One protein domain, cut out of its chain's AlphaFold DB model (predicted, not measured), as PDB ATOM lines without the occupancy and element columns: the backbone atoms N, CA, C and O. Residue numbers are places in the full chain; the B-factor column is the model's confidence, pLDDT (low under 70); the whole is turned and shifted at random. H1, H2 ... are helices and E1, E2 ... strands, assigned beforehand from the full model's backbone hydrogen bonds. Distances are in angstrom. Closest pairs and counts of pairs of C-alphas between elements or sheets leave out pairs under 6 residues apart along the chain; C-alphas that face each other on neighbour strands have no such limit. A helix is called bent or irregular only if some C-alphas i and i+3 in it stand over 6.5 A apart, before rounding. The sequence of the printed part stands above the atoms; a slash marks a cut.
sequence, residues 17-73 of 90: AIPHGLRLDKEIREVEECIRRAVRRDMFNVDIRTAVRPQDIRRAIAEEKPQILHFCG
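AT A GLANCE: This is residues 17 to 73 of the 90 residues of an uncharacterized protein of Nodularia sp. NIES-3585 (UniProt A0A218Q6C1). Two helices and a strand make a flat, loosely joined layer, with the strand E1 running back between the helices H1 and H2, and a second strand, E2, passing over one face of this layer. Residues 36 to 43, of which 36 and 37 belong to H1 and the others to the link from H1 to E1, stick out at one end, while the first and last printed residues come together, their C-alphas 5.0 A apart. The printed part has 57 residues, with two named helices and two named strands in the order H1, E1, H2, E2; no two strands pair, and the class is mixed, helices and strands. The whole is only just loose, close to compact, with a radius of gyration of the C-alphas of 12.4 A, and its outline is flat, spanning 34 by 27 by 10 A.

IN THESE COORDINATES: The longest helix is H1, residues 24 to 37, which measures 19.9 A from first to last C-alpha. It begins at C-alpha 24, printed at (253.043, 216.829, 314.467), and ends at C-alpha 37, at (260.853, 233.489, 322.102). Before it, residues 17 to 23 belong to no named element. The longest strand is E1, residues 44 to 50, with 19.3 A from its first to its last C-alpha. Residues 41 to 43, just before E1, are a run of helix too short to be named. The second helix, H2, takes in residues 54 to 64, and its first and last C-alphas are 15.5 A apart. The strand E2 is residues 68 to 72, 13.2 A from first to last C-alpha, and it ends at C-alpha 72, at (260.380, 216.057, 311.419). No helix is bent or irregular.

HOW THE PARTS SIT: H1 and E1 have 2 pairs of C-alphas within 8 A, the closest being those of Ile 28 and Ile 48 at 7.7 A, and their centres are 10.6 A apart. H1 and E2 have 1 such pair, the C-alphas of Leu 24 and Cys 72 at 8.0 A, with their centres 13.6 A apart. H1 and H2 are apart, with no C-alpha of the one within 8 A of the other. E1 and H2 are near each other, with 8 pairs of C-alphas within 10 A, and their closest C-alphas are 8.0 A apart. E1 and E2 are also near each other, with 8 pairs of C-alphas within 10 A. E1 and E2 each pair with no named strand. H2 and E2 are only just apart, their closest C-alphas standing 8.2 A from each other. In both H1 and H2 every O i to N i+4 pair of the backbone is within hydrogen-bond range.

THE WHOLE: The two C-alphas farthest apart are those of His 20 and Val 39, at 35.0 A. Residues 36 to 43 stand free, and the body without them has 49 residues, spans 27 by 26 by 10 A and has a radius of gyration of 11.3 A. The links from E1 to H2 and from H2 to E2 are tight, with 3 residues between the elements in each; the link from H1 to E1 is short, with 6 residues. The printed part has no cut and is one domain, residues 17 to 73 of a full chain of 90 residues. The mean pLDDT of the printed part is 74.9. In this predicted model 16 printed residues are under 70: residues 17 to 25, residue 39, residue 41, residues 51 to 54 and residue 73.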
ATOM      1  N   ALA A  17     256.986 215.560 307.653       69.38
ATOM      2  CA  ALA A  17     256.259 214.478 307.002       69.38
ATOM      3  C   ALA A  17     255.137 214.035 307.945       69.38
ATOM      4  O   ALA A  17     255.429 213.540 309.028       69.38
ATOM      5  N   ILE A  18     253.871 214.227 307.553       62.44
ATOM      6  CA  ILE A  18     252.696 213.794 308.326       62.44
ATOM      7  C   ILE A  18     252.137 212.503 307.706       62.44
ATOM      8  O   ILE A  18     251.129 212.571 307.004       62.44
ATOM      9  N   PRO A  19     252.748 211.324 307.927       55.22
ATOM     10  CA  PRO A  19     252.051 210.082 307.655       55.22
ATOM     11  C   PRO A  19     250.899 209.941 308.659       55.22
ATOM     12  O   PRO A  19     250.978 210.393 309.810       55.22
ATOM     13  N   HIS A  20     249.807 209.337 308.205       53.97
ATOM     14  CA  HIS A  20     248.586 209.126 308.975       53.97
ATOM     15  C   HIS A  20     248.876 208.631 310.408       53.97
ATOM     16  O   HIS A  20     249.333 207.508 310.603       53.97
ATOM     17  N   GLY A  21     248.593 209.463 311.420       54.16
ATOM     18  CA  GLY A  21     248.657 209.077 312.839       54.16
ATOM     19  C   GLY A  21     249.647 209.846 313.722       54.16
ATOM     20  O   GLY A  21     249.573 209.708 314.943       54.16
ATOM     21  N   LEU A  22     250.522 210.695 313.170       57.22
ATOM     22  CA  LEU A  22     251.425 211.532 313.974       57.22
ATOM     23  C   LEU A  22     250.825 212.921 314.242       57.22
ATOM     24  O   LEU A  22     250.499 213.668 313.322       57.22
ATOM     25  N   ARG A  23     250.708 213.298 315.523       62.03
ATOM     26  CA  ARG A  23     250.254 214.637 315.957       62.03
ATOM     27  C   ARG A  23     251.403 215.652 315.908       62.03
ATOM     28  O   ARG A  23     251.789 216.212 316.934       62.03
ATOM     29  N   LEU A  24     251.940 215.886 314.711       69.00
ATOM     30  CA  LEU A  24     253.043 216.829 314.467       69.00
ATOM     31  C   LEU A  24     252.657 218.291 314.728       69.00
ATOM     32  O   LEU A  24     253.529 219.133 314.919       69.00
ATOM     33  N   ASP A  25     251.359 218.589 314.844       69.94
ATOM     34  CA  ASP A  25     250.854 219.918 315.201       69.94
ATOM     35  C   ASP A  25     251.450 220.455 316.510       69.94
ATOM     36  O   ASP A  25     251.627 221.664 316.664       69.94
ATOM     37  N   LYS A  26     251.744 219.573 317.478       73.38
ATOM     38  CA  LYS A  26     252.319 219.989 318.764       73.38
ATOM     39  C   LYS A  26     253.786 220.382 318.617       73.38
ATOM     40  O   LYS A  26     254.159 221.436 319.116       73.38
ATOM     41  N   GLU A  27     254.582 219.574 317.920       72.38
ATOM     42  CA  GLU A  27     255.994 219.883 317.666       72.38
ATOM     43  C   GLU A  27     256.143 221.156 316.841       72.38
ATOM     44  O   GLU A  27     256.926 222.026 317.205       72.38
ATOM     45  N   ILE A  28     255.340 221.313 315.784       74.25
ATOM     46  CA  ILE A  28     255.353 222.522 314.950       74.25
ATOM     47  C   ILE A  28     255.079 223.758 315.807       74.25
ATOM     48  O   ILE A  28     255.851 224.713 315.768       74.25
ATOM     49  N   ARG A  29     254.038 223.714 316.648       76.94
ATOM     50  CA  ARG A  29     253.730 224.815 317.569       76.94
ATOM     51  C   ARG A  29     254.855 225.077 318.562       76.94
ATOM     52  O   ARG A  29     255.143 226.232 318.848       76.94
ATOM     53  N   GLU A  30     255.483 224.038 319.109       79.38
ATOM     54  CA  GLU A  30     256.607 224.194 320.039       79.38
ATOM     55  C   GLU A  30     257.823 224.832 319.357       79.38
ATOM     56  O   GLU A  30     258.460 225.714 319.937       79.38
ATOM     57  N   VAL A  31     258.107 224.453 318.111       76.56
ATOM     58  CA  VAL A  31     259.168 225.036 317.287       76.56
ATOM     59  C   VAL A  31     258.879 226.505 316.976       76.56
ATOM     60  O   VAL A  31     259.732 227.356 317.240       76.56
ATOM     61  N   GLU A  32     257.673 226.834 316.504       76.69
ATOM     62  CA  GLU A  32     257.240 228.219 316.264       76.69
ATOM     63  C   GLU A  32     257.338 229.072 317.536       76.69
ATOM     64  O   GLU A  32     257.845 230.197 317.511       76.69
ATOM     65  N   GLU A  33     256.907 228.521 318.672       81.69
ATOM     66  CA  GLU A  33     256.969 229.175 319.975       81.69
ATOM     67  C   GLU A  33     258.414 229.452 320.405       81.69
ATOM     68  O   GLU A  33     258.728 230.554 320.867       81.69
ATOM     69  N   CYS A  34     259.302 228.470 320.238       80.50
ATOM     70  CA  CYS A  34     260.719 228.604 320.562       80.50
ATOM     71  C   CYS A  34     261.387 229.682 319.710       80.50
ATOM     72  O   CYS A  34     262.094 230.531 320.253       80.50
ATOM     73  N   ILE A  35     261.121 229.700 318.401       75.44
ATOM     74  CA  ILE A  35     261.649 230.717 317.482       75.44
ATOM     75  C   ILE A  35     261.131 232.101 317.868       75.44
ATOM     76  O   ILE A  35     261.904 233.055 317.953       75.44
ATOM     77  N   ARG A  36     259.837 232.216 318.184       74.00
ATOM     78  CA  ARG A  36     259.227 233.482 318.600       74.00
ATOM     79  C   ARG A  36     259.810 234.021 319.905       74.00
ATOM     80  O   ARG A  36     259.881 235.238 320.074       74.00
ATOM     81  N   ARG A  37     260.209 233.138 320.825       78.56
ATOM     82  CA  ARG A  37     260.853 233.489 322.102       78.56
ATOM     83  C   ARG A  37     262.368 233.663 321.988       78.56
ATOM     84  O   ARG A  37     262.989 234.139 322.937       78.56
ATOM     85  N   ALA A  38     262.978 233.289 320.864       76.69
ATOM     86  CA  ALA A  38     264.419 233.359 320.696       76.69
ATOM     87  C   ALA A  38     264.902 234.816 320.650       76.69
ATOM     88  O   ALA A  38     264.449 235.630 319.848       76.69
ATOM     89  N   VAL A  39     265.912 235.121 321.467       66.62
ATOM     90  CA  VAL A  39     266.541 236.453 321.583       66.62
ATOM     91  C   VAL A  39     267.155 236.936 320.258       66.62
ATOM     92  O   VAL A  39     267.363 238.127 320.066       66.62
ATOM     93  N   ARG A  40     267.442 236.018 319.326       71.38
ATOM     94  CA  ARG A  40     268.016 236.305 318.002       71.38
ATOM     95  C   ARG A  40     267.087 235.896 316.860       71.38
ATOM     96  O   ARG A  40     267.569 235.433 315.832       71.38
ATOM     97  N   ARG A  41     265.769 236.038 317.027       68.19
ATOM     98  CA  ARG A  41     264.801 235.698 315.970       68.19
ATOM     99  C   ARG A  41     265.093 236.426 314.653       68.19
ATOM    100  O   ARG A  41     264.946 235.841 313.598       68.19
ATOM    101  N   ASP A  42     265.592 237.661 314.713       72.50
ATOM    102  CA  ASP A  42     265.835 238.482 313.517       72.50
ATOM    103  C   ASP A  42     267.063 238.001 312.718       72.50
ATOM    104  O   ASP A  42     267.303 238.456 311.606       72.50
ATOM    105  N   MET A  43     267.837 237.064 313.280       78.38
ATOM    106  CA  MET A  43     268.946 236.389 312.604       78.38
ATOM    107  C   MET A  43     268.498 235.153 311.821       78.38
ATOM    108  O   MET A  43     269.314 234.605 311.084       78.38
ATOM    109  N   PHE A  44     267.252 234.693 311.981       78.81
ATOM    110  CA  PHE A  44     266.758 233.466 311.363       78.81
ATOM    111  C   PHE A  44     265.407 233.692 310.694       78.81
ATOM    112  O   PHE A  44     264.492 234.246 311.293       78.81
ATOM    113  N   ASN A  45     265.264 233.210 309.466       82.00
ATOM    114  CA  ASN A  45     263.970 233.151 308.801       82.00
ATOM    115  C   ASN A  45     263.542 231.688 308.741       82.00
ATOM    116  O   ASN A  45     264.209 230.893 308.082       82.00
ATOM    117  N   VAL A  46     262.503 231.312 309.483       81.06
ATOM    118  CA  VAL A  46     262.098 229.907 309.590       81.06
ATOM    119  C   VAL A  46     260.817 229.674 308.810       81.06
ATOM    120  O   VAL A  46     259.786 230.253 309.136       81.06
ATOM    121  N   ASP A  47     260.897 228.800 307.814       83.69
ATOM    122  CA  ASP A  47     259.761 228.342 307.024       83.69
ATOM    123  C   ASP A  47     259.424 226.902 307.421       83.69
ATOM    124  O   ASP A  47     260.293 226.030 307.422       83.69
ATOM    125  N   ILE A  48     258.159 226.643 307.756       79.75
ATOM    126  CA  ILE A  48     257.670 225.304 308.106       79.75
ATOM    127  C   ILE A  48     256.735 224.823 306.996       79.75
ATOM    128  O   ILE A  48     255.769 225.501 306.644       79.75
ATOM    129  N   ARG A  49     257.007 223.639 306.436       78.94
ATOM    130  CA  ARG A  49     256.139 222.975 305.451       78.94
ATOM    131  C   ARG A  49     255.717 221.608 305.975       78.94
ATOM    132  O   ARG A  49     256.553 220.781 306.332       78.94
ATOM    133  N   THR A  50     254.411 221.376 306.002       71.69
ATOM    134  CA  THR A  50     253.793 220.118 306.428       71.69
ATOM    135  C   THR A  50     253.343 219.282 305.235       71.69
ATOM    136  O   THR A  50     253.094 219.820 304.159       71.69
ATOM    137  N   ALA A  51     253.213 217.967 305.442       61.25
ATOM    138  CA  ALA A  51     252.622 217.021 304.486       61.25
ATOM    139  C   ALA A  51     253.304 217.005 303.104       61.25
ATOM    140  O   ALA A  51     252.659 216.839 302.070       61.25
ATOM    141  N   VAL A  52     254.622 217.187 303.085       62.03
ATOM    142  CA  VAL A  52     255.396 217.227 301.847       62.03
ATOM    143  C   VAL A  52     255.636 215.809 301.329       62.03
ATOM    144  O   VAL A  52     256.352 215.020 301.948       62.03
ATOM    145  N   ARG A  53     255.065 215.475 300.164       68.44
ATOM    146  CA  ARG A  53     255.501 214.296 299.403       68.44
ATOM    147  C   ARG A  53     256.995 214.458 299.075       68.44
ATOM    148  O   ARG A  53     257.490 215.588 299.036       68.44
ATOM    149  N   PRO A  54     257.736 213.386 298.748       68.88
ATOM    150  CA  PRO A  54     259.146 213.485 298.350       68.88
ATOM    151  C   PRO A  54     259.427 214.551 297.274       68.88
ATOM    152  O   PRO A  54     260.458 215.228 297.296       68.88
ATOM    153  N   GLN A  55     258.492 214.743 296.342       72.56
ATOM    154  CA  GLN A  55     258.571 215.784 295.316       72.56
ATOM    155  C   GLN A  55     258.413 217.209 295.867       72.56
ATOM    156  O   GLN A  55     259.103 218.122 295.409       72.56
ATOM    157  N   ASP A  56     257.565 217.393 296.878       76.38
ATOM    158  CA  ASP A  56     257.330 218.683 297.525       76.38
ATOM    159  C   ASP A  56     258.536 219.084 298.379       76.38
ATOM    160  O   ASP A  56     258.905 220.253 298.404       76.38
ATOM    161  N   ILE A  57     259.226 218.110 298.988       77.31
ATOM    162  CA  ILE A  57     260.503 218.315 299.691       77.31
ATOM    163  C   ILE A  57     261.539 218.917 298.739       77.31
ATOM    164  O   ILE A  57     262.123 219.963 299.021       77.31
ATOM    165  N   ARG A  58     261.763 218.271 297.584       80.00
ATOM    166  CA  ARG A  58     262.749 218.739 296.596       80.00
ATOM    167  C   ARG A  58     262.412 220.132 296.078       80.00
ATOM    168  O   ARG A  58     263.311 220.958 295.933       80.00
ATOM    169  N   ARG A  59     261.130 220.386 295.810       83.19
ATOM    170  CA  ARG A  59     260.637 221.694 295.377       83.19
ATOM    171  C   ARG A  59     260.866 222.756 296.454       83.19
ATOM    172  O   ARG A  59     261.471 223.778 296.149       83.19
ATOM    173  N   ALA A  60     260.487 222.486 297.701       83.12
ATOM    174  CA  ALA A  60     260.659 223.414 298.815       83.12
ATOM    175  C   ALA A  60     262.135 223.773 299.036       83.12
ATOM    176  O   ALA A  60     262.466 224.939 299.210       83.12
ATOM    177  N   ILE A  61     263.049 222.803 298.946       84.44
ATOM    178  CA  ILE A  61     264.491 223.076 299.048       84.44
ATOM    179  C   ILE A  61     264.968 223.979 297.899       84.44
ATOM    180  O   ILE A  61     265.753 224.899 298.126       84.44
ATOM    181  N   ALA A  62     264.507 223.734 296.669       86.19
ATOM    182  CA  ALA A  62     264.909 224.511 295.497       86.19
ATOM    183  C   ALA A  62     264.348 225.946 295.495       86.19
ATOM    184  O   ALA A  62     265.043 226.870 295.062       86.19
ATOM    185  N   GLU A  63     263.115 226.126 295.971       86.38
ATOM    186  CA  GLU A  63     262.433 227.421 296.073       86.38
ATOM    187  C   GLU A  63     262.990 228.252 297.231       86.38
ATOM    188  O   GLU A  63     263.357 229.413 297.046       86.38
ATOM    189  N   GLU A  64     263.118 227.643 298.411       85.12
ATOM    190  CA  GLU A  64     263.478 228.356 299.635       85.12
ATOM    191  C   GLU A  64     264.994 228.526 299.800       85.12
ATOM    192  O   GLU A  64     265.430 229.454 300.479       85.12
ATOM    193  N   LYS A  65     265.802 227.657 299.173       86.75
ATOM    194  CA  LYS A  65     267.275 227.624 299.273       86.75
ATOM    195  C   LYS A  65     267.771 227.805 300.720       86.75
ATOM    196  O   LYS A  65     268.560 228.715 300.995       86.75
ATOM    197  N   PRO A  66     267.292 226.973 301.662       87.88
ATOM    198  CA  PRO A  66     267.613 227.133 303.072       87.88
ATOM    199  C   PRO A  66     269.085 226.815 303.349       87.88
ATOM    200  O   PRO A  66     269.694 225.974 302.691       87.88
ATOM    201  N   GLN A  67     269.645 227.456 304.373       87.69
ATOM    202  CA  GLN A  67     270.977 227.127 304.886       87.69
ATOM    203  C   GLN A  67     270.935 225.961 305.874       87.69
ATOM    204  O   GLN A  67     271.922 225.249 306.029       87.69
ATOM    205  N   ILE A  68     269.801 225.786 306.554       84.44
ATOM    206  CA  ILE A  68     269.569 224.710 307.516       84.44
ATOM    207  C   ILE A  68     268.270 224.016 307.130       84.44
ATOM    208  O   ILE A  68     267.240 224.668 306.972       84.44
ATOM    209  N   LEU A  69     268.320 222.695 306.991       83.94
ATOM    210  CA  LEU A  69     267.162 221.860 306.701       83.94
ATOM    211  C   LEU A  69     266.914 220.931 307.891       83.94
ATOM    212  O   LEU A  69     267.811 220.182 308.277       83.94
ATOM    213  N   HIS A  70     265.719 220.985 308.473       82.12
ATOM    214  CA  HIS A  70     265.309 220.120 309.576       82.12
ATOM    215  C   HIS A  70     264.133 219.251 309.135       82.12
ATOM    216  O   HIS A  70     263.137 219.773 308.643       82.12
ATOM    217  N   PHE A  71     264.245 217.935 309.298       77.69
ATOM    218  CA  PHE A  71     263.170 216.999 308.984       77.69
ATOM    219  C   PHE A  71     262.525 216.488 310.269       77.69
ATOM    220  O   PHE A  71     263.212 215.942 311.130       77.69
ATOM    221  N   CYS A  72     261.207 216.631 310.365       72.06
ATOM    222  CA  CYS A  72     260.380 216.057 311.419       72.06
ATOM    223  C   CYS A  72     259.546 214.933 310.794       72.06
ATOM    224  O   CYS A  72     258.791 215.165 309.850       72.06
ATOM    225  N   GLY A  73     259.691 213.698 311.264       69.69
ATOM    226  CA  GLY A  73     258.992 212.562 310.668       69.69
ATOM    227  C   GLY A  73     259.441 211.231 311.248       69.69
ATOM    228  O   GLY A  73     260.221 211.183 312.199       69.69
TER     229      GLY A  73